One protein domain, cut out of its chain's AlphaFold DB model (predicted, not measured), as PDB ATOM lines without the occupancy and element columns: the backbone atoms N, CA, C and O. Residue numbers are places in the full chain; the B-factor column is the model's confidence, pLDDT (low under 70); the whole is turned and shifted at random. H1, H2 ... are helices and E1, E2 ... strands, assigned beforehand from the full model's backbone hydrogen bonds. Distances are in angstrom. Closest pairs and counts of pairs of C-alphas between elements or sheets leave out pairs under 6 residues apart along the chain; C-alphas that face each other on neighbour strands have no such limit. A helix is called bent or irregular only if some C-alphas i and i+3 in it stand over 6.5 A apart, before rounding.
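Overview. This is residues 27 to 187 of the 882 residues of an uncharacterized protein of Rhizobium radiobacter (UniProt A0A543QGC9). A strongly twisted five-stranded sheet has H2 and H4 over one face and H3 over the other, three layers in all; short H1 lies away from the sheet, near H4, and residues 120 to 125 stick out. The printed part has 161 residues, under half in named elements, in the order H1 H2 E1 H3 E2 E3 E4 H4 E5, class mixed. The mixed sheet runs E2 E3 E4 E1 E5. The whole is compact, radius of gyration of the C-alphas 16.2 A, spanning 51 by 44 by 26 A.

Along the chain. Find C-alpha 108 at (0.795, -18.320, 3.309), where E2 begins, residues 108 to 114. E3 is 131 to 137, E4 140 to 147 (22.2 A long), E1 89 to 93 and E5 182 to 185, ending at (4.399, -3.713, 1.266). H4, 151 to 169, is 27.3 A long; H2 is 73 to 84, H3 96 to 105, H1 40 to 46.

Arrangement. E2, E3, E4 form a meander, each strand the antiparallel neighbour of the one before; look for N 109 and O 136 at 2.9 A, N 133 and O 144 at 2.9 A. E1 is parallel to E4, N 90 to O 143 2.8 A, and to E5, N 91 to O 183 2.8 A. E1, H3, E2 and E4, H4, E5 are split strand-helix-strand units, other strands between theirs in the sheet, with right-handed crossovers. H4 runs along E1, height over the sheet 8.9 A. H2 touches H4, closest C-alphas Tyr 83 and Ile 165, 6.8 A. H3 is irregular, C-alphas 97 and 100 being 7.3 A apart, with 4 of 6 O i to N i+4 pairs within hydrogen-bond range; H1, H2 and H4 have every pair.

Size, cuts and confidence. The printed part has no cut. Links H1 to H2, E2 to E3 and H4 to E5 are long. Confidence is under 70 in residues 30 to 69, 114 to 122 and 167 to 179.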
ATOM      1  N   LEU A  27       8.138  -0.704   8.264       80.31
ATOM      2  CA  LEU A  27       7.392  -0.495   9.509       80.31
ATOM      3  C   LEU A  27       6.827   0.934   9.536       80.31
ATOM      4  O   LEU A  27       7.529   1.872   9.162       80.31
ATOM      5  N   ILE A  28       5.575   1.092   9.967       78.12
ATOM      6  CA  ILE A  28       4.950   2.403  10.173       78.12
ATOM      7  C   ILE A  28       5.097   2.811  11.636       78.12
ATOM      8  O   ILE A  28       4.673   2.089  12.537       78.12
ATOM      9  N   GLU A  29       5.703   3.973  11.866       71.25
ATOM     10  CA  GLU A  29       5.884   4.535  13.205       71.25
ATOM     11  C   GLU A  29       4.571   5.134  13.737       71.25
ATOM     12  O   GLU A  29       3.741   5.641  12.977       71.25
ATOM     13  N   SER A  30       4.347   5.035  15.051       58.66
ATOM     14  CA  SER A  30       3.171   5.610  15.716       58.66
ATOM     15  C   SER A  30       3.224   7.131  15.707       58.66
ATOM     16  O   SER A  30       4.179   7.717  16.219       58.66
ATOM     17  N   VAL A  31       2.164   7.765  15.210       57.88
ATOM     18  CA  VAL A  31       1.954   9.208  15.347       57.88
ATOM     19  C   VAL A  31       1.124   9.449  16.605       57.88
ATOM     20  O   VAL A  31       0.061   8.850  16.762       57.88
ATOM     21  N   ASP A  32       1.602  10.311  17.506       58.00
ATOM     22  CA  ASP A  32       0.854  10.697  18.708       58.00
ATOM     23  C   ASP A  32      -0.445  11.426  18.301       58.00
ATOM     24  O   ASP A  32      -0.368  12.500  17.692       58.00
ATOM     25  N   PRO A  33      -1.639  10.910  18.661       52.91
ATOM     26  CA  PRO A  33      -2.921  11.571  18.408       52.91
ATOM     27  C   PRO A  33      -2.969  13.039  18.849       52.91
ATOM     28  O   PRO A  33      -3.599  13.867  18.192       52.91
ATOM     29  N   LYS A  34      -2.278  13.400  19.941       51.28
ATOM     30  CA  LYS A  34      -2.234  14.778  20.463       51.28
ATOM     31  C   LYS A  34      -1.380  15.709  19.616       51.28
ATOM     32  O   LYS A  34      -1.563  16.930  19.668       51.28
ATOM     33  N   ALA A  35      -0.450  15.142  18.858       56.12
ATOM     34  CA  ALA A  35       0.401  15.873  17.945       56.12
ATOM     35  C   ALA A  35      -0.274  16.107  16.592       56.12
ATOM     36  O   ALA A  35       0.280  16.880  15.827       56.12
ATOM     37  N   HIS A  36      -1.438  15.519  16.296       57.75
ATOM     38  CA  HIS A  36      -2.074  15.581  14.977       57.75
ATOM     39  C   HIS A  36      -2.685  16.958  14.644       57.75
ATOM     40  O   HIS A  36      -3.171  17.679  15.511       57.75
ATOM     41  N   THR A  37      -2.699  17.317  13.360       57.50
ATOM     42  CA  THR A  37      -3.330  18.528  12.789       57.50
ATOM     43  C   THR A  37      -4.859  18.619  12.860       57.50
ATOM     44  O   THR A  37      -5.428  19.696  12.684       57.50
ATOM     45  N   MET A  38      -5.564  17.513  13.092       61.22
ATOM     46  CA  MET A  38      -6.991  17.556  13.401       61.22
ATOM     47  C   MET A  38      -7.116  17.933  14.882       61.22
ATOM     48  O   MET A  38      -6.262  17.533  15.670       61.22
ATOM     49  N   THR A  39      -8.161  18.668  15.298       58.34
ATOM     50  CA  THR A  39      -8.425  18.748  16.750       58.34
ATOM     51  C   THR A  39      -8.557  17.350  17.307       58.34
ATOM     52  O   THR A  39      -8.992  16.440  16.600       58.34
ATOM     53  N   GLU A  40      -8.257  17.181  18.587       60.56
ATOM     54  CA  GLU A  40      -8.408  15.886  19.237       60.56
ATOM     55  C   GLU A  40      -9.820  15.293  19.001       60.56
ATOM     56  O   GLU A  40      -9.967  14.133  18.623       60.56
ATOM     57  N   THR A  41     -10.869  16.119  19.080       57.69
ATOM     58  CA  THR A  41     -12.251  15.723  18.755       57.69
ATOM     59  C   THR A  41     -12.451  15.369  17.276       57.69
ATOM     60  O   THR A  41     -13.134  14.389  16.976       57.69
ATOM     61  N   ALA A  42     -11.891  16.132  16.332       59.12
ATOM     62  CA  ALA A  42     -11.998  15.831  14.902       59.12
ATOM     63  C   ALA A  42     -11.222  14.565  14.522       59.12
ATOM     64  O   ALA A  42     -11.748  13.751  13.769       59.12
ATOM     65  N   PHE A  43     -10.032  14.363  15.093       64.06
ATOM     66  CA  PHE A  43      -9.235  13.150  14.952       64.06
ATOM     67  C   PHE A  43     -10.011  11.941  15.466       64.06
ATOM     68  O   PHE A  43     -10.214  10.983  14.719       64.06
ATOM     69  N   TYR A  44     -10.547  12.017  16.688       63.41
ATOM     70  CA  TYR A  44     -11.358  10.939  17.245       63.41
ATOM     71  C   TYR A  44     -12.615  10.686  16.419       63.41
ATOM     72  O   TYR A  44     -12.878   9.543  16.073       63.41
ATOM     73  N   ASN A  45     -13.344  11.716  15.981       60.75
ATOM     74  CA  ASN A  45     -14.474  11.546  15.059       60.75
ATOM     75  C   ASN A  45     -14.055  10.905  13.725       60.75
ATOM     76  O   ASN A  45     -14.801  10.110  13.149       60.75
ATOM     77  N   TYR A  46     -12.863  11.227  13.230       61.41
ATOM     78  CA  TYR A  46     -12.313  10.686  11.992       61.41
ATOM     79  C   TYR A  46     -11.925   9.205  12.127       61.41
ATOM     80  O   TYR A  46     -12.179   8.410  11.214       61.41
ATOM     81  N   ILE A  47     -11.394   8.804  13.284       64.00
ATOM     82  CA  ILE A  47     -11.229   7.396  13.678       64.00
ATOM     83  C   ILE A  47     -12.490   6.814  14.341       64.00
ATOM     84  O   ILE A  47     -12.460   5.691  14.824       64.00
ATOM     85  N   GLY A  48     -13.634   7.510  14.291       56.03
ATOM     86  CA  GLY A  48     -14.948   6.967  14.643       56.03
ATOM     87  C   GLY A  48     -15.301   6.897  16.126       56.03
ATOM     88  O   GLY A  48     -16.101   6.051  16.501       56.03
ATOM     89  N   ARG A  49     -14.730   7.736  16.984       62.31
ATOM     90  CA  ARG A  49     -14.893   7.676  18.438       62.31
ATOM     91  C   ARG A  49     -15.431   9.001  18.997       62.31
ATOM     92  O   ARG A  49     -14.652   9.914  19.254       62.31
ATOM     93  N   PRO A  50     -16.744   9.154  19.220       56.56
ATOM     94  CA  PRO A  50     -17.247  10.323  19.932       56.56
ATOM     95  C   PRO A  50     -16.792  10.262  21.399       56.56
ATOM     96  O   PRO A  50     -17.021   9.275  22.095       56.56
ATOM     97  N   ARG A  51     -16.114  11.312  21.879       52.72
ATOM     98  CA  ARG A  51     -15.595  11.394  23.261       52.72
ATOM     99  C   ARG A  51     -16.704  11.536  24.307       52.72
ATOM    100  O   ARG A  51     -16.538  11.144  25.462       52.72
ATOM    101  N   LYS A  52     -17.819  12.126  23.884       56.09
ATOM    102  CA  LYS A  52     -19.035  12.335  24.656       56.09
ATOM    103  C   LYS A  52     -20.240  12.008  23.774       56.09
ATOM    104  O   LYS A  52     -20.160  12.213  22.563       56.09
ATOM    105  N   ASP A  53     -21.301  11.452  24.349       55.97
ATOM    106  CA  ASP A  53     -22.562  11.274  23.625       55.97
ATOM    107  C   ASP A  53     -23.219  12.642  23.364       55.97
ATOM    108  O   ASP A  53     -22.728  13.682  23.812       55.97
ATOM    109  N   ASP A  54     -24.343  12.653  22.647       44.56
ATOM    110  CA  ASP A  54     -25.101  13.879  22.356       44.56
ATOM    111  C   ASP A  54     -25.547  14.637  23.625       44.56
ATOM    112  O   ASP A  54     -25.879  15.822  23.557       44.56
ATOM    113  N   ALA A  55     -25.527  13.971  24.785       52.00
ATOM    114  CA  ALA A  55     -25.859  14.524  26.092       52.00
ATOM    115  C   ALA A  55     -24.622  14.963  26.903       52.00
ATOM    116  O   ALA A  55     -24.764  15.439  28.028       52.00
ATOM    117  N   GLY A  56     -23.410  14.858  26.347       56.28
ATOM    118  CA  GLY A  56     -22.173  15.260  27.014       56.28
ATOM    119  C   GLY A  56     -21.605  14.218  27.986       56.28
ATOM    120  O   GLY A  56     -20.589  14.494  28.634       56.28
ATOM    121  N   ASN A  57     -22.208  13.030  28.082       62.41
ATOM    122  CA  ASN A  57     -21.727  11.957  28.946       62.41
ATOM    123  C   ASN A  57     -20.526  11.273  28.311       62.41
ATOM    124  O   ASN A  57     -20.478  11.082  27.098       62.41
ATOM    125  N   GLN A  58     -19.572  10.850  29.133       56.97
ATOM    126  CA  GLN A  58     -18.437  10.065  28.669       56.97
ATOM    127  C   GLN A  58     -18.947   8.765  28.029       56.97
ATOM    128  O   GLN A  58     -19.618   7.961  28.678       56.97
ATOM    129  N   VAL A  59     -18.668   8.578  26.739       55.53
ATOM    130  CA  VAL A  59     -19.109   7.380  26.020       55.53
ATOM    131  C   VAL A  59     -18.298   6.199  26.531       55.53
ATOM    132  O   VAL A  59     -17.071   6.261  26.551       55.53
ATOM    133  N   ASP A  60     -18.978   5.125  26.937       53.62
ATOM    134  CA  ASP A  60     -18.332   3.841  27.216       53.62
ATOM    135  C   ASP A  60     -17.422   3.444  26.039       53.62
ATOM    136  O   ASP A  60     -17.872   3.335  24.899       53.62
ATOM    137  N   LEU A  61     -16.135   3.273  26.335       52.94
ATOM    138  CA  LEU A  61     -15.054   3.060  25.372       52.94
ATOM    139  C   LEU A  61     -14.932   1.588  24.946       52.94
ATOM    140  O   LEU A  61     -13.910   1.180  24.394       52.94
ATOM    141  N   SER A  62     -15.951   0.781  25.238       54.38
ATOM    142  CA  SER A  62     -16.032  -0.613  24.831       54.38
ATOM    143  C   SER A  62     -16.074  -0.758  23.299       54.38
ATOM    144  O   SER A  62     -16.596   0.088  22.568       54.38
ATOM    145  N   LEU A  63     -15.495  -1.864  22.816       50.00
ATOM    146  CA  LEU A  63     -15.282  -2.252  21.410       50.00
ATOM    147  C   LEU A  63     -16.441  -1.951  20.433       50.00
ATOM    148  O   LEU A  63     -16.200  -1.732  19.248       50.00
ATOM    149  N   GLY A  64     -17.688  -1.927  20.910       51.19
ATOM    150  CA  GLY A  64     -18.891  -1.791  20.085       51.19
ATOM    151  C   GLY A  64     -19.242  -0.376  19.608       51.19
ATOM    152  O   GLY A  64     -20.228  -0.233  18.889       51.19
ATOM    153  N   LYS A  65     -18.496   0.675  19.990       53.31
ATOM    154  CA  LYS A  65     -18.872   2.080  19.694       53.31
ATOM    155  C   LYS A  65     -17.937   2.842  18.752       53.31
ATOM    156  O   LYS A  65     -18.112   4.044  18.564       53.31
ATOM    157  N   ILE A  66     -16.977   2.163  18.125       54.91
ATOM    158  CA  ILE A  66     -16.107   2.781  17.118       54.91
ATOM    159  C   ILE A  66     -16.838   2.816  15.766       54.91
ATOM    160  O   ILE A  66     -16.841   1.852  14.998       54.91
ATOM    161  N   ASP A  67     -17.453   3.948  15.434       54.94
ATOM    162  CA  ASP A  67     -18.199   4.185  14.198       54.94
ATOM    163  C   ASP A  67     -17.404   4.987  13.147       54.94
ATOM    164  O   ASP A  67     -17.805   6.057  12.686       54.94
ATOM    165  N   PHE A  68     -16.230   4.491  12.732       63.91
ATOM    166  CA  PHE A  68     -15.526   5.110  11.606       63.91
ATOM    167  C   PHE A  68     -16.120   4.688  10.258       63.91
ATOM    168  O   PHE A  68     -16.546   3.548  10.058       63.91
ATOM    169  N   LYS A  69     -16.074   5.604   9.281       65.12
ATOM    170  CA  LYS A  69     -16.626   5.393   7.929       65.12
ATOM    171  C   LYS A  69     -15.678   4.630   6.994       65.12
ATOM    172  O   LYS A  69     -16.121   4.126   5.956       65.12
ATOM    173  N   LYS A  70     -14.374   4.576   7.309       73.81
ATOM    174  CA  LYS A  70     -13.343   4.063   6.391       73.81
ATOM    175  C   LYS A  70     -13.250   2.535   6.322       73.81
ATOM    176  O   LYS A  70     -13.224   2.078   5.185       73.81
ATOM    177  N   PHE A  71     -13.315   1.772   7.421       78.94
ATOM    178  CA  PHE A  71     -13.493   0.298   7.391       78.94
ATOM    179  C   PHE A  71     -14.912  -0.134   7.823       78.94
ATOM    180  O   PHE A  71     -15.630   0.643   8.458       78.94
ATOM    181  N   SER A  72     -15.357  -1.326   7.410       78.00
ATOM    182  CA  SER A  72     -16.639  -1.912   7.847       78.00
ATOM    183  C   SER A  72     -16.567  -2.355   9.312       78.00
ATOM    184  O   SER A  72     -15.456  -2.571   9.788       78.00
ATOM    185  N   PRO A  73     -17.704  -2.536  10.018       76.81
ATOM    186  CA  PRO A  73     -17.743  -3.109  11.371       76.81
ATOM    187  C   PRO A  73     -16.850  -4.353  11.546       76.81
ATOM    188  O   PRO A  73     -15.984  -4.367  12.413       76.81
ATOM    189  N   GLN A  74     -16.955  -5.317  10.629       81.19
ATOM    190  CA  GLN A  74     -16.151  -6.542  10.648       81.19
ATOM    191  C   GLN A  74     -14.643  -6.280  10.488       81.19
ATOM    192  O   GLN A  74     -13.828  -6.870  11.185       81.19
ATOM    193  N   GLN A  75     -14.250  -5.352   9.611       85.50
ATOM    194  CA  GLN A  75     -12.841  -4.964   9.465       85.50
ATOM    195  C   GLN A  75     -12.305  -4.266  10.724       85.50
ATOM    196  O   GLN A  75     -11.128  -4.406  11.050       85.50
ATOM    197  N   LYS A  76     -13.154  -3.522  11.452       79.69
ATOM    198  CA  LYS A  76     -12.764  -2.940  12.748       79.69
ATOM    199  C   LYS A  76     -12.480  -4.057  13.738       79.69
ATOM    200  O   LYS A  76     -11.411  -4.064  14.331       79.69
ATOM    201  N   GLU A  77     -13.396  -5.014  13.866       80.56
ATOM    202  CA  GLU A  77     -13.230  -6.179  14.742       80.56
ATOM    203  C   GLU A  77     -11.935  -6.939  14.432       80.56
ATOM    204  O   GLU A  77     -11.200  -7.272  15.356       80.56
ATOM    205  N   GLN A  78     -11.590  -7.116  13.153       86.75
ATOM    206  CA  GLN A  78     -10.327  -7.739  12.740       86.75
ATOM    207  C   GLN A  78      -9.092  -6.941  13.166       86.75
ATOM    208  O   GLN A  78      -8.160  -7.527  13.714       86.75
ATOM    209  N   ILE A  79      -9.072  -5.616  12.962       87.19
ATOM    210  CA  ILE A  79      -7.960  -4.764  13.425       87.19
ATOM    211  C   ILE A  79      -7.798  -4.886  14.944       87.19
ATOM    212  O   ILE A  79      -6.678  -5.012  15.441       87.19
ATOM    213  N   VAL A  80      -8.905  -4.866  15.692       80.50
ATOM    214  CA  VAL A  80      -8.839  -4.924  17.155       80.50
ATOM    215  C   VAL A  80      -8.464  -6.315  17.663       80.50
ATOM    216  O   VAL A  80      -7.680  -6.422  18.603       80.50
ATOM    217  N   SER A  81      -8.955  -7.381  17.028       83.50
ATOM    218  CA  SER A  81      -8.508  -8.747  17.327       83.50
ATOM    219  C   SER A  81      -7.014  -8.878  17.071       83.50
ATOM    220  O   SER A  81      -6.287  -9.360  17.932       83.50
ATOM    221  N   ALA A  82      -6.530  -8.361  15.936       87.06
ATOM    222  CA  ALA A  82      -5.110  -8.379  15.622       87.06
ATOM    223  C   ALA A  82      -4.280  -7.623  16.672       87.06
ATOM    224  O   ALA A  82      -3.217  -8.098  17.067       87.06
ATOM    225  N   TYR A  83      -4.796  -6.503  17.186       84.00
ATOM    226  CA  TYR A  83      -4.207  -5.787  18.315       84.00
ATOM    227  C   TYR A  83      -4.158  -6.607  19.604       84.00
ATOM    228  O   TYR A  83      -3.107  -6.679  20.238       84.00
ATOM    229  N   HIS A  84      -5.257  -7.248  19.994       79.88
ATOM    230  CA  HIS A  84      -5.290  -8.069  21.205       79.88
ATOM    231  C   HIS A  84      -4.387  -9.301  21.121       79.88
ATOM    232  O   HIS A  84      -3.758  -9.658  22.118       79.88
ATOM    233  N   ASP A  85      -4.281  -9.895  19.937       84.31
ATOM    234  CA  ASP A  85      -3.515 -11.115  19.697       84.31
ATOM    235  C   ASP A  85      -2.030 -10.843  19.390       84.31
ATOM    236  O   ASP A  85      -1.255 -11.784  19.215       84.31
ATOM    237  N   GLY A  86      -1.623  -9.573  19.262       86.81
ATOM    238  CA  GLY A  86      -0.293  -9.190  18.771       86.81
ATOM    239  C   GLY A  86       0.000  -9.678  17.349       86.81
ATOM    240  O   GLY A  86       1.151  -9.919  16.973       86.81
ATOM    241  N   THR A  87      -1.050  -9.853  16.548       90.75
ATOM    242  CA  THR A  87      -0.974 -10.312  15.161       90.75
ATOM    243  C   THR A  87      -0.501  -9.161  14.271       90.75
ATOM    244  O   THR A  87      -1.176  -8.133  14.210       90.75
ATOM    245  N   PRO A  88       0.624  -9.299  13.543       93.19
ATOM    246  CA  PRO A  88       1.085  -8.266  12.623       93.19
ATOM    247  C   PRO A  88       0.032  -7.911  11.581       93.19
ATOM    248  O   PRO A  88      -0.635  -8.798  11.039       93.19
ATOM    249  N   ILE A  89      -0.052  -6.625  11.250       94.94
ATOM    250  CA  ILE A  89      -0.907  -6.136  10.169       94.94
ATOM    251  C   ILE A  89      -0.018  -5.724   8.999       94.94
ATOM    252  O   ILE A  89       0.950  -4.993   9.187       94.94
ATOM    253  N   VAL A  90      -0.332  -6.179   7.788       95.25
ATOM    254  CA  VAL A  90       0.438  -5.873   6.575       95.25
ATOM    255  C   VAL A  90      -0.477  -5.248   5.529       95.25
ATOM    256  O   VAL A  90      -1.441  -5.871   5.093       95.25
ATOM    257  N   VAL A  91      -0.174  -4.022   5.107       95.06
ATOM    258  CA  VAL A  91      -0.902  -3.311   4.051       95.06
ATOM    259  C   VAL A  91      -0.190  -3.506   2.715       95.06
ATOM    260  O   VAL A  91       0.969  -3.126   2.561       95.06
ATOM    261  N   PHE A  92      -0.880  -4.091   1.742       94.25
ATOM    262  CA  PHE A  92      -0.369  -4.357   0.401       94.25
ATOM    263  C   PHE A  92      -0.911  -3.340  -0.599       94.25
ATOM    264  O   PHE A  92      -2.126  -3.220  -0.770       94.25
ATOM    265  N   GLY A  93      -0.008  -2.694  -1.338       91.94
ATOM    266  CA  GLY A  93      -0.340  -1.946  -2.551       91.94
ATOM    267  C   GLY A  93      -0.618  -2.875  -3.719       91.94
ATOM    268  O   GLY A  93       0.162  -2.937  -4.661       91.94
ATOM    269  N   ALA A  94      -1.699  -3.639  -3.643       89.62
ATOM    270  CA  ALA A  94      -2.143  -4.538  -4.695       89.62
ATOM    271  C   ALA A  94      -3.665  -4.724  -4.610       89.62
ATOM    272  O   ALA A  94      -4.214  -4.798  -3.508       89.62
ATOM    273  N   PRO A  95      -4.367  -4.876  -5.746       86.44
ATOM    274  CA  PRO A  95      -5.781  -5.210  -5.705       86.44
ATOM    275  C   PRO A  95      -6.001  -6.579  -5.068       86.44
ATOM    276  O   PRO A  95      -5.258  -7.535  -5.313       86.44
ATOM    277  N   TYR A  96      -7.090  -6.687  -4.317       86.38
ATOM    278  CA  TYR A  96      -7.443  -7.878  -3.553       86.38
ATOM    279  C   TYR A  96      -7.486  -9.174  -4.384       86.38
ATOM    280  O   TYR A  96      -7.140 -10.240  -3.883       86.38
ATOM    281  N   GLN A  97      -7.860  -9.109  -5.664       85.88
ATOM    282  CA  GLN A  97      -7.900 -10.280  -6.554       85.88
ATOM    283  C   GLN A  97      -6.550 -11.007  -6.704       85.88
ATOM    284  O   GLN A  97      -6.518 -12.162  -7.116       85.88
ATOM    285  N   PHE A  98      -5.437 -10.351  -6.360       87.00
ATOM    286  CA  PHE A  98      -4.101 -10.948  -6.357       87.00
ATOM    287  C   PHE A  98      -3.721 -11.589  -5.015       87.00
ATOM    288  O   PHE A  98      -2.636 -12.155  -4.905       87.00
ATOM    289  N   SER A  99      -4.593 -11.546  -4.007       89.94
ATOM    290  CA  SER A  99      -4.333 -12.085  -2.666       89.94
ATOM    291  C   SER A  99      -3.945 -13.562  -2.670       89.94
ATOM    292  O   SER A  99      -2.948 -13.917  -2.051       89.94
ATOM    293  N   ALA A 100      -4.656 -14.413  -3.417       89.56
ATOM    294  CA  ALA A 100      -4.341 -15.840  -3.522       89.56
ATOM    295  C   ALA A 100      -2.966 -16.093  -4.163       89.56
ATOM    296  O   ALA A 100      -2.204 -16.938  -3.699       89.56
ATOM    297  N   PHE A 101      -2.624 -15.324  -5.204       88.06
ATOM    298  CA  PHE A 101      -1.304 -15.390  -5.828       88.06
ATOM    299  C   PHE A 101      -0.212 -14.984  -4.834       88.06
ATOM    300  O   PHE A 101       0.771 -15.700  -4.675       88.06
ATOM    301  N   ILE A 102      -0.406 -13.868  -4.131       89.62
ATOM    302  CA  ILE A 102       0.540 -13.362  -3.130       89.62
ATOM    303  C   ILE A 102       0.707 -14.370  -1.988       89.62
ATOM    304  O   ILE A 102       1.839 -14.683  -1.631       89.62
ATOM    305  N   ALA A 103      -0.393 -14.938  -1.485       91.00
ATOM    306  CA  ALA A 103      -0.386 -15.968  -0.452       91.00
ATOM    307  C   ALA A 103       0.439 -17.186  -0.877       91.00
ATOM    308  O   ALA A 103       1.369 -17.573  -0.173       91.00
ATOM    309  N   HIS A 104       0.189 -17.712  -2.077       89.25
ATOM    310  CA  HIS A 104       0.968 -18.814  -2.635       89.25
ATOM    311  C   HIS A 104       2.466 -18.478  -2.740       89.25
ATOM    312  O   HIS A 104       3.305 -19.300  -2.381       89.25
ATOM    313  N   GLN A 105       2.823 -17.274  -3.205       86.44
ATOM    314  CA  GLN A 105       4.225 -16.870  -3.379       86.44
ATOM    315  C   GLN A 105       5.012 -16.784  -2.067       86.44
ATOM    316  O   GLN A 105       6.220 -17.006  -2.077       86.44
ATOM    317  N   VAL A 106       4.355 -16.470  -0.950       87.56
ATOM    318  CA  VAL A 106       5.014 -16.369   0.364       87.56
ATOM    319  C   VAL A 106       4.764 -17.589   1.256       87.56
ATOM    320  O   VAL A 106       5.113 -17.565   2.434       87.56
ATOM    321  N   GLY A 107       4.152 -18.652   0.717       89.69
ATOM    322  CA  GLY A 107       3.807 -19.855   1.481       89.69
ATOM    323  C   GLY A 107       2.763 -19.608   2.577       89.69
ATOM    324  O   GLY A 107       2.783 -20.278   3.608       89.69
ATOM    325  N   ALA A 108       1.878 -18.628   2.386       92.06
ATOM    326  CA  ALA A 108       0.795 -18.320   3.309       92.06
ATOM    327  C   ALA A 108      -0.476 -19.111   2.976       92.06
ATOM    328  O   ALA A 108      -0.867 -19.235   1.814       92.06
ATOM    329  N   ASN A 109      -1.176 -19.557   4.015       92.62
ATOM    330  CA  ASN A 109      -2.511 -20.139   3.918       92.62
ATOM    331  C   ASN A 109      -3.556 -19.094   4.317       92.62
ATOM    332  O   ASN A 109      -3.464 -18.527   5.404       92.62
ATOM    333  N   ILE A 110      -4.555 -18.851   3.470       91.81
ATOM    334  CA  ILE A 110      -5.662 -17.936   3.785       91.81
ATOM    335  C   ILE A 110      -6.621 -18.641   4.754       91.81
ATOM    336  O   ILE A 110      -7.113 -19.725   4.451       91.81
ATOM    337  N   ILE A 111      -6.861 -18.034   5.918       89.50
ATOM    338  CA  ILE A 111      -7.698 -18.579   7.000       89.50
ATOM    339  C   ILE A 111      -9.125 -18.030   6.908       89.50
ATOM    340  O   ILE A 111     -10.088 -18.783   7.032       89.50
ATOM    341  N   ALA A 112      -9.260 -16.720   6.697       80.06
ATOM    342  CA  ALA A 112     -10.543 -16.028   6.630       80.06
ATOM    343  C   ALA A 112     -10.480 -14.853   5.646       80.06
ATOM    344  O   ALA A 112      -9.435 -14.219   5.490       80.06
ATOM    345  N   ASP A 113     -11.611 -14.558   5.003       76.00
ATOM    346  CA  ASP A 113     -11.748 -13.510   3.990       76.00
ATOM    347  C   ASP A 113     -12.931 -12.595   4.303       76.00
ATOM    348  O   ASP A 113     -14.075 -13.044   4.413       76.00
ATOM    349  N   THR A 114     -12.654 -11.300   4.431       69.88
ATOM    350  CA  THR A 114     -13.652 -10.274   4.716       69.88
ATOM    351  C   THR A 114     -13.645  -9.236   3.607       69.88
ATOM    352  O   THR A 114     -12.910  -8.242   3.640       69.88
ATOM    353  N   LYS A 115     -14.522  -9.446   2.623       63.84
ATOM    354  CA  LYS A 115     -14.758  -8.485   1.544       63.84
ATOM    355  C   LYS A 115     -15.656  -7.349   2.003       63.84
ATOM    356  O   LYS A 115     -16.665  -7.563   2.673       63.84
ATOM    357  N   ARG A 116     -15.322  -6.132   1.573       62.12
ATOM    358  CA  ARG A 116     -16.207  -4.974   1.683       62.12
ATOM    359  C   ARG A 116     -16.496  -4.411   0.301       62.12
ATOM    360  O   ARG A 116     -15.635  -3.787  -0.309       62.12
ATOM    361  N   GLU A 117     -17.741  -4.530  -0.129       55.81
ATOM    362  CA  GLU A 117     -18.294  -3.661  -1.166       55.81
ATOM    363  C   GLU A 117     -18.909  -2.422  -0.493       55.81
ATOM    364  O   GLU A 117     -19.413  -2.498   0.635       55.81
ATOM    365  N   HIS A 118     -18.826  -1.240  -1.118       53.75
ATOM    366  CA  HIS A 118     -19.536  -0.066  -0.595       53.75
ATOM    367  C   HIS A 118     -21.032  -0.357  -0.510       53.75
ATOM    368  O   HIS A 118     -21.667  -0.682  -1.505       53.75
ATOM    369  N   SER A 119     -21.626  -0.122   0.656       51.66
ATOM    370  CA  SER A 119     -23.070  -0.249   0.885       51.66
ATOM    371  C   SER A 119     -23.858   0.977   0.400       51.66
ATOM    372  O   SER A 119     -24.846   1.359   1.025       51.66
ATOM    373  N   ARG A 120     -23.384   1.662  -0.647       61.72
ATOM    374  CA  ARG A 120     -24.049   2.827  -1.250       61.72
ATOM    375  C   ARG A 120     -24.461   2.471  -2.674       61.72
ATOM    376  O   ARG A 120     -23.666   2.709  -3.584       61.72
ATOM    377  N   PRO A 121     -25.649   1.868  -2.860       58.66
ATOM    378  CA  PRO A 121     -26.128   1.411  -4.164       58.66
ATOM    379  C   PRO A 121     -26.103   2.509  -5.233       58.66
ATOM    380  O   PRO A 121     -25.987   2.223  -6.418       58.66
ATOM    381  N   GLU A 122     -26.194   3.771  -4.812       68.12
ATOM    382  CA  GLU A 122     -26.249   4.949  -5.672       68.12
ATOM    383  C   GLU A 122     -24.891   5.413  -6.226       68.12
ATOM    384  O   GLU A 122     -24.865   6.302  -7.076       68.12
ATOM    385  N   LYS A 123     -23.765   4.858  -5.753       73.94
ATOM    386  CA  LYS A 123     -22.424   5.228  -6.233       73.94
ATOM    387  C   LYS A 123     -21.929   4.289  -7.330       73.94
ATOM    388  O   LYS A 123     -21.562   3.145  -7.072       73.94
ATOM    389  N   THR A 124     -21.809   4.816  -8.541       81.31
ATOM    390  CA  THR A 124     -21.245   4.133  -9.718       81.31
ATOM    391  C   THR A 124     -19.724   4.014  -9.634       81.31
ATOM    392  O   THR A 124     -19.158   3.036 -10.125       81.31
ATOM    393  N   PHE A 125     -19.062   5.000  -9.018       88.38
ATOM    394  CA  PHE A 125     -17.605   5.088  -8.896       88.38
ATOM    395  C   PHE A 125     -17.167   5.235  -7.440       88.38
ATOM    396  O   PHE A 125     -17.948   5.626  -6.568       88.38
ATOM    397  N   ASN A 126     -15.889   4.953  -7.175       84.19
ATOM    398  CA  ASN A 126     -15.293   4.987  -5.843       84.19
ATOM    399  C   ASN A 126     -16.059   4.066  -4.863       84.19
ATOM    400  O   ASN A 126     -16.421   4.454  -3.745       84.19
ATOM    401  N   ARG A 127     -16.373   2.858  -5.352       82.56
ATOM    402  CA  ARG A 127     -17.157   1.822  -4.663       82.56
ATOM    403  C   ARG A 127     -16.279   0.718  -4.078       82.56
ATOM    404  O   ARG A 127     -16.651   0.131  -3.065       82.56
ATOM    405  N   VAL A 128     -15.117   0.470  -4.676       81.62
ATOM    406  CA  VAL A 128     -14.166  -0.521  -4.173       81.62
ATOM    407  C   VAL A 128     -13.189   0.166  -3.223       81.62
ATOM    408  O   VAL A 128     -12.764   1.308  -3.428       81.62
ATOM    409  N   ARG A 129     -12.958  -0.495  -2.090       80.25
ATOM    410  CA  ARG A 129     -12.155  -0.019  -0.962       80.25
ATOM    411  C   ARG A 129     -11.243  -1.132  -0.473       80.25
ATOM    412  O   ARG A 129     -11.208  -2.223  -1.034       80.25
ATOM    413  N   GLN A 130     -10.522  -0.846   0.605       87.31
ATOM    414  CA  GLN A 130      -9.651  -1.810   1.244       87.31
ATOM    415  C   GLN A 130     -10.374  -3.114   1.620       87.31
ATOM    416  O   GLN A 130     -11.510  -3.095   2.106       87.31
ATOM    417  N   THR A 131      -9.686  -4.238   1.433       89.25
ATOM    418  CA  THR A 131     -10.170  -5.584   1.783       89.25
ATOM    419  C   THR A 131      -9.214  -6.245   2.767       89.25
ATOM    420  O   THR A 131      -8.008  -6.043   2.652       89.25
ATOM    421  N   MET A 132      -9.737  -7.011   3.729       92.25
ATOM    422  CA  MET A 132      -8.927  -7.646   4.772       92.25
ATOM    423  C   MET A 132      -9.025  -9.168   4.727       92.25
ATOM    424  O   MET A 132     -10.090  -9.726   4.470       92.25
ATOM    425  N   LEU A 133      -7.894  -9.816   4.977       92.31
ATOM    426  CA  LEU A 133      -7.711 -11.261   4.946       92.31
ATOM    427  C   LEU A 133      -6.871 -11.682   6.142       92.31
ATOM    428  O   LEU A 133      -5.840 -11.073   6.417       92.31
ATOM    429  N   GLU A 134      -7.257 -12.758   6.807       93.56
ATOM    430  CA  GLU A 134      -6.384 -13.402   7.781       93.56
ATOM    431  C   GLU A 134      -5.601 -14.515   7.106       93.56
ATOM    432  O   GLU A 134      -6.170 -15.348   6.391       93.56
ATOM    433  N   VAL A 135      -4.299 -14.558   7.360       94.94
ATOM    434  CA  VAL A 135      -3.420 -15.581   6.803       94.94
ATOM    435  C   VAL A 135      -2.553 -16.223   7.874       94.94
ATOM    436  O   VAL A 135      -2.284 -15.637   8.922       94.94
ATOM    437  N   ASN A 136      -2.092 -17.436   7.594       94.56
ATOM    438  CA  ASN A 136      -1.095 -18.150   8.375       94.56
ATOM    439  C   ASN A 136       0.166 -18.336   7.527       94.56
ATOM    440  O   ASN A 136       0.122 -19.021   6.506       94.56
ATOM    441  N   ILE A 137       1.280 -17.757   7.966       92.38
ATOM    442  CA  ILE A 137       2.594 -17.885   7.340       92.38
ATOM    443  C   ILE A 137       3.491 -18.662   8.298       92.38
ATOM    444  O   ILE A 137       3.882 -18.145   9.342       92.38
ATOM    445  N   ASN A 138       3.820 -19.911   7.959       90.06
ATOM    446  CA  ASN A 138       4.699 -20.768   8.770       90.06
ATOM    447  C   ASN A 138       4.287 -20.872  10.255       90.06
ATOM    448  O   ASN A 138       5.131 -20.828  11.149       90.06
ATOM    449  N   GLY A 139       2.986 -20.972  10.536       89.38
ATOM    450  CA  GLY A 139       2.440 -21.040  11.896       89.38
ATOM    451  C   GLY A 139       2.166 -19.676  12.540       89.38
ATOM    452  O   GLY A 139       1.528 -19.627  13.591       89.38
ATOM    453  N   ARG A 140       2.596 -18.568  11.924       91.44
ATOM    454  CA  ARG A 140       2.353 -17.202  12.400       91.44
ATOM    455  C   ARG A 140       1.134 -16.602  11.707       91.44
ATOM    456  O   ARG A 140       1.093 -16.522  10.482       91.44
ATOM    457  N   ARG A 141       0.159 -16.129  12.486       93.94
ATOM    458  CA  ARG A 141      -0.980 -15.374  11.947       93.94
ATOM    459  C   ARG A 141      -0.540 -13.969  11.533       93.94
ATOM    460  O   ARG A 141       0.261 -13.349  12.230       93.94
ATOM    461  N   GLU A 142      -1.080 -13.474  10.425       95.19
ATOM    462  CA  GLU A 142      -1.005 -12.073   9.998       95.19
ATOM    463  C   GLU A 142      -2.384 -11.611   9.504       95.19
ATOM    464  O   GLU A 142      -3.144 -12.399   8.934       95.19
ATOM    465  N   LEU A 143      -2.690 -10.327   9.691       95.62
ATOM    466  CA  LEU A 143      -3.832  -9.664   9.065       95.62
ATOM    467  C   LEU A 143      -3.337  -8.879   7.848       95.62
ATOM    468  O   LEU A 143      -2.546  -7.945   7.966       95.62
ATOM    469  N   TRP A 144      -3.798  -9.241   6.662       96.00
ATOM    470  CA  TRP A 144      -3.448  -8.583   5.411       96.00
ATOM    471  C   TRP A 144      -4.539  -7.607   4.985       96.00
ATOM    472  O   TRP A 144      -5.713  -7.962   4.952       96.00
ATOM    473  N   CYS A 145      -4.155  -6.387   4.616       94.88
ATOM    474  CA  CYS A 145      -5.037  -5.335   4.119       94.88
ATOM    475  C   CYS A 145      -4.634  -4.967   2.686       94.88
ATOM    476  O   CYS A 145      -3.553  -4.432   2.458       94.88
ATOM    477  N   PHE A 146      -5.486  -5.254   1.709       93.12
ATOM    478  CA  PHE A 146      -5.239  -4.966   0.295       93.12
ATOM    479  C   PHE A 146      -5.861  -3.638  -0.096       93.12
ATOM    480  O   PHE A 146      -7.047  -3.414   0.159       93.12
ATOM    481  N   VAL A 147      -5.074  -2.784  -0.745       92.12
ATOM    482  CA  VAL A 147      -5.500  -1.469  -1.223       92.12
ATOM    483  C   VAL A 147      -4.999  -1.197  -2.632       92.12
ATOM    484  O   VAL A 147      -4.061  -1.833  -3.115       92.12
ATOM    485  N   PHE A 148      -5.627  -0.233  -3.306       91.56
ATOM    486  CA  PHE A 148      -5.216   0.157  -4.647       91.56
ATOM    487  C   PHE A 148      -3.727   0.565  -4.670       91.56
ATOM    488  O   PHE A 148      -3.296   1.286  -3.766       91.56
ATOM    489  N   PRO A 149      -2.940   0.122  -5.671       91.44
ATOM    490  CA  PRO A 149      -1.485   0.301  -5.730       91.44
ATOM    491  C   PRO A 149      -1.058   1.740  -6.065       91.44
ATOM    492  O   PRO A 149      -0.462   2.010  -7.107       91.44
ATOM    493  N   SER A 150      -1.372   2.674  -5.172       91.19
ATOM    494  CA  SER A 150      -0.807   4.020  -5.142       91.19
ATOM    495  C   SER A 150       0.019   4.165  -3.874       91.19
ATOM    496  O   SER A 150      -0.494   3.890  -2.790       91.19
ATOM    497  N   ARG A 151       1.276   4.599  -3.998       89.56
ATOM    498  CA  ARG A 151       2.229   4.662  -2.883       89.56
ATOM    499  C   ARG A 151       1.650   5.414  -1.688       89.56
ATOM    500  O   ARG A 151       1.525   4.853  -0.605       89.56
ATOM    501  N   GLU A 152       1.192   6.638  -1.919       90.12
ATOM    502  CA  GLU A 152       0.607   7.474  -0.877       90.12
ATOM    503  C   GLU A 152      -0.677   6.836  -0.305       90.12
ATOM    504  O   GLU A 152      -1.006   7.026   0.864       90.12
ATOM    505  N   TYR A 153      -1.439   6.071  -1.110       90.44
ATOM    506  CA  TYR A 153      -2.689   5.399  -0.681       90.44
ATOM    507  C   TYR A 153      -2.448   4.257   0.271       90.44
ATOM    508  O   TYR A 153      -3.143   4.122   1.282       90.44
ATOM    509  N   VAL A 154      -1.415   3.490  -0.023       90.88
ATOM    510  CA  VAL A 154      -0.932   2.424   0.839       90.88
ATOM    511  C   VAL A 154      -0.464   2.993   2.173       90.88
ATOM    512  O   VAL A 154      -0.915   2.528   3.222       90.88
ATOM    513  N   ASP A 155       0.358   4.039   2.128       88.81
ATOM    514  CA  ASP A 155       0.940   4.658   3.318       88.81
ATOM    515  C   ASP A 155      -0.130   5.222   4.250       88.81
ATOM    516  O   ASP A 155      -0.206   4.842   5.418       88.81
ATOM    517  N   GLN A 156      -1.046   6.034   3.725       87.00
ATOM    518  CA  GLN A 156      -2.089   6.632   4.552       87.00
ATOM    519  C   GLN A 156      -3.086   5.591   5.103       87.00
ATOM    520  O   GLN A 156      -3.657   5.803   6.175       87.00
ATOM    521  N   VAL A 157      -3.341   4.468   4.416       88.81
ATOM    522  CA  VAL A 157      -4.162   3.387   4.997       88.81
ATOM    523  C   VAL A 157      -3.439   2.746   6.178       88.81
ATOM    524  O   VAL A 157      -4.072   2.487   7.201       88.81
ATOM    525  N   ALA A 158      -2.133   2.519   6.064       89.56
ATOM    526  CA  ALA A 158      -1.336   1.948   7.138       89.56
ATOM    527  C   ALA A 158      -1.223   2.895   8.342       89.56
ATOM    528  O   ALA A 158      -1.458   2.469   9.472       89.56
ATOM    529  N   GLU A 159      -0.985   4.187   8.111       85.00
ATOM    530  CA  GLU A 159      -1.026   5.222   9.153       85.00
ATOM    531  C   GLU A 159      -2.385   5.279   9.847       85.00
ATOM    532  O   GLU A 159      -2.458   5.401  11.066       85.00
ATOM    533  N   TYR A 160      -3.477   5.120   9.098       84.00
ATOM    534  CA  TYR A 160      -4.815   5.100   9.680       84.00
ATOM    535  C   TYR A 160      -5.056   3.881  10.577       84.00
ATOM    536  O   TYR A 160      -5.645   4.019  11.647       84.00
ATOM    537  N   ILE A 161      -4.590   2.692  10.177       87.25
ATOM    538  CA  ILE A 161      -4.640   1.492  11.030       87.25
ATOM    539  C   ILE A 161      -3.804   1.710  12.293       87.25
ATOM    540  O   ILE A 161      -4.249   1.397  13.396       87.25
ATOM    541  N   ASN A 162      -2.614   2.288  12.144       84.69
ATOM    542  CA  ASN A 162      -1.713   2.541  13.258       84.69
ATOM    543  C   ASN A 162      -2.265   3.583  14.246       84.69
ATOM    544  O   ASN A 162      -2.163   3.413  15.459       84.69
ATOM    545  N   ALA A 163      -2.918   4.630  13.739       77.31
ATOM    546  CA  ALA A 163      -3.632   5.625  14.536       77.31
ATOM    547  C   ALA A 163      -4.751   4.991  15.377       77.31
ATOM    548  O   ALA A 163      -4.887   5.299  16.560       77.31
ATOM    549  N   ILE A 164      -5.513   4.061  14.789       77.81
ATOM    550  CA  ILE A 164      -6.539   3.289  15.504       77.81
ATOM    551  C   ILE A 164      -5.899   2.468  16.635       77.81
ATOM    552  O   ILE A 164      -6.382   2.506  17.762       77.81
ATOM    553  N   ILE A 165      -4.799   1.758  16.361       79.25
ATOM    554  CA  ILE A 165      -4.072   0.964  17.368       79.25
ATOM    555  C   ILE A 165      -3.539   1.841  18.509       79.25
ATOM    556  O   ILE A 165      -3.750   1.525  19.679       79.25
ATOM    557  N   THR A 166      -2.892   2.956  18.178       73.19
ATOM    558  CA  THR A 166      -2.305   3.884  19.160       73.19
ATOM    559  C   THR A 166      -3.375   4.456  20.097       73.19
ATOM    560  O   THR A 166      -3.166   4.582  21.307       73.19
ATOM    561  N   ASP A 167      -4.564   4.750  19.565       67.56
ATOM    562  CA  ASP A 167      -5.703   5.191  20.370       67.56
ATOM    563  C   ASP A 167      -6.132   4.132  21.409       67.56
ATOM    564  O   ASP A 167      -6.400   4.469  22.569       67.56
ATOM    565  N   PHE A 168      -6.108   2.841  21.054       66.81
ATOM    566  CA  PHE A 168      -6.368   1.754  22.005       66.81
ATOM    567  C   PHE A 168      -5.305   1.632  23.101       66.81
ATOM    568  O   PHE A 168      -5.654   1.337  24.249       66.81
ATOM    569  N   GLU A 169      -4.026   1.847  22.782       61.97
ATOM    570  CA  GLU A 169      -2.934   1.779  23.763       61.97
ATOM    571  C   GLU A 169      -3.067   2.841  24.852       61.97
ATOM    572  O   GLU A 169      -2.945   2.533  26.037       61.97
ATOM    573  N   SER A 170      -3.365   4.084  24.460       59.34
ATOM    574  CA  SER A 170      -3.428   5.236  25.373       59.34
ATOM    575  C   SER A 170      -4.462   5.091  26.503       59.34
ATOM    576  O   SER A 170      -4.375   5.785  27.517       59.34
ATOM    577  N   HIS A 171      -5.411   4.160  26.365       53.09
ATOM    578  CA  HIS A 171      -6.476   3.890  27.332       53.09
ATOM    579  C   HIS A 171      -6.200   2.689  28.253       53.09
ATOM    580  O   HIS A 171      -6.974   2.444  29.181       53.09
ATOM    581  N   LYS A 172      -5.105   1.945  28.049       52.16
ATOM    582  CA  LYS A 172      -4.676   0.867  28.953       52.16
ATOM    583  C   LYS A 172      -3.386   1.273  29.672       52.16
ATOM    584  O   LYS A 172      -2.362   1.521  29.056       52.16
ATOM    585  N   VAL A 173      -3.413   1.266  31.010       41.69
ATOM    586  CA  VAL A 173      -2.284   1.635  31.904       41.69
ATOM    587  C   VAL A 173      -1.068   0.688  31.779       41.69
ATOM    588  O   VAL A 173      -0.011   0.941  32.346       41.69
ATOM    589  N   LYS A 174      -1.172  -0.389  30.995       47.16
ATOM    590  CA  LYS A 174      -0.041  -1.235  30.605       47.16
ATOM    591  C   LYS A 174      -0.023  -1.346  29.085       47.16
ATOM    592  O   LYS A 174      -0.929  -1.967  28.528       47.16
ATOM    593  N   LYS A 175       1.006  -0.778  28.440       50.69
ATOM    594  CA  LYS A 175       1.416  -1.204  27.095       50.69
ATOM    595  C   LYS A 175       1.485  -2.727  27.130       50.69
ATOM    596  O   LYS A 175       2.184  -3.281  27.976       50.69
ATOM    597  N   ALA A 176       0.694  -3.400  26.303       54.31
ATOM    598  CA  ALA A 176       0.941  -4.812  26.088       54.31
ATOM    599  C   ALA A 176       2.298  -4.894  25.379       54.31
ATOM    600  O   ALA A 176       2.487  -4.209  24.381       54.31
ATOM    601  N   ASP A 177       3.222  -5.734  25.843       57.41
ATOM    602  CA  ASP A 177       4.514  -5.965  25.164       57.41
ATOM    603  C   ASP A 177       4.352  -6.536  23.731       57.41
ATOM    604  O   ASP A 177       5.331  -6.750  23.021       57.41
ATOM    605  N   ASN A 178       3.105  -6.751  23.292       61.50
ATOM    606  CA  ASN A 178       2.699  -7.384  22.045       61.50
ATOM    607  C   ASN A 178       1.899  -6.449  21.116       61.50
ATOM    608  O   ASN A 178       1.036  -6.931  20.387       61.50
ATOM    609  N   THR A 179       2.125  -5.132  21.119       67.00
ATOM    610  CA  THR A 179       1.478  -4.252  20.126       67.00
ATOM    611  C   THR A 179       1.778  -4.748  18.708       67.00
ATOM    612  O   THR A 179       2.949  -4.947  18.363       67.00
ATOM    613  N   PRO A 180       0.755  -4.968  17.862       75.88
ATOM    614  CA  PRO A 180       0.970  -5.434  16.506       75.88
ATOM    615  C   PRO A 180       1.755  -4.385  15.723       75.88
ATOM    616  O   PRO A 180       1.385  -3.215  15.642       75.88
ATOM    617  N   ALA A 181       2.835  -4.822  15.091       83.19
ATOM    618  CA  ALA A 181       3.528  -3.996  14.122       83.19
ATOM    619  C   ALA A 181       2.665  -3.844  12.857       83.19
ATOM    620  O   ALA A 181       2.177  -4.839  12.308       83.19
ATOM    621  N   VAL A 182       2.501  -2.601  12.395       89.44
ATOM    622  CA  VAL A 182       1.851  -2.281  11.121       89.44
ATOM    623  C   VAL A 182       2.925  -2.114  10.051       89.44
ATOM    624  O   VAL A 182       3.770  -1.224  10.129       89.44
ATOM    625  N   TYR A 183       2.890  -2.981   9.047       92.88
ATOM    626  CA  TYR A 183       3.826  -2.988   7.932       92.88
ATOM    627  C   TYR A 183       3.161  -2.530   6.639       92.88
ATOM    628  O   TYR A 183       1.984  -2.791   6.402       92.88
ATOM    629  N   VAL A 184       3.958  -1.943   5.755       91.69
ATOM    630  CA  VAL A 184       3.597  -1.649   4.370       91.69
ATOM    631  C   VAL A 184       4.444  -2.485   3.416       91.69
ATOM    632  O   VAL A 184       5.665  -2.585   3.564       91.69
ATOM    633  N   GLN A 185       3.785  -3.054   2.409       93.19
ATOM    634  CA  GLN A 185       4.399  -3.713   1.266       93.19
ATOM    635  C   GLN A 185       4.078  -2.939  -0.019       93.19
ATOM    636  O   GLN A 185       2.992  -3.073  -0.592       93.19
ATOM    637  N   HIS A 186       5.058  -2.165  -0.487       89.94
ATOM    638  CA  HIS A 186       5.008  -1.497  -1.787       89.94
ATOM    639  C   HIS A 186       5.425  -2.420  -2.925       89.94
ATOM    640  O   HIS A 186       6.221  -3.350  -2.744       89.94
ATOM    641  N   PHE A 187       4.958  -2.075  -4.123       89.50
ATOM    642  CA  PHE A 187       5.404  -2.666  -5.381       89.50
ATOM    643  C   PHE A 187       5.806  -1.543  -6.348       89.50
ATOM    644  O   PHE A 187       5.019  -1.169  -7.218       89.50
TER     645      PHE A 187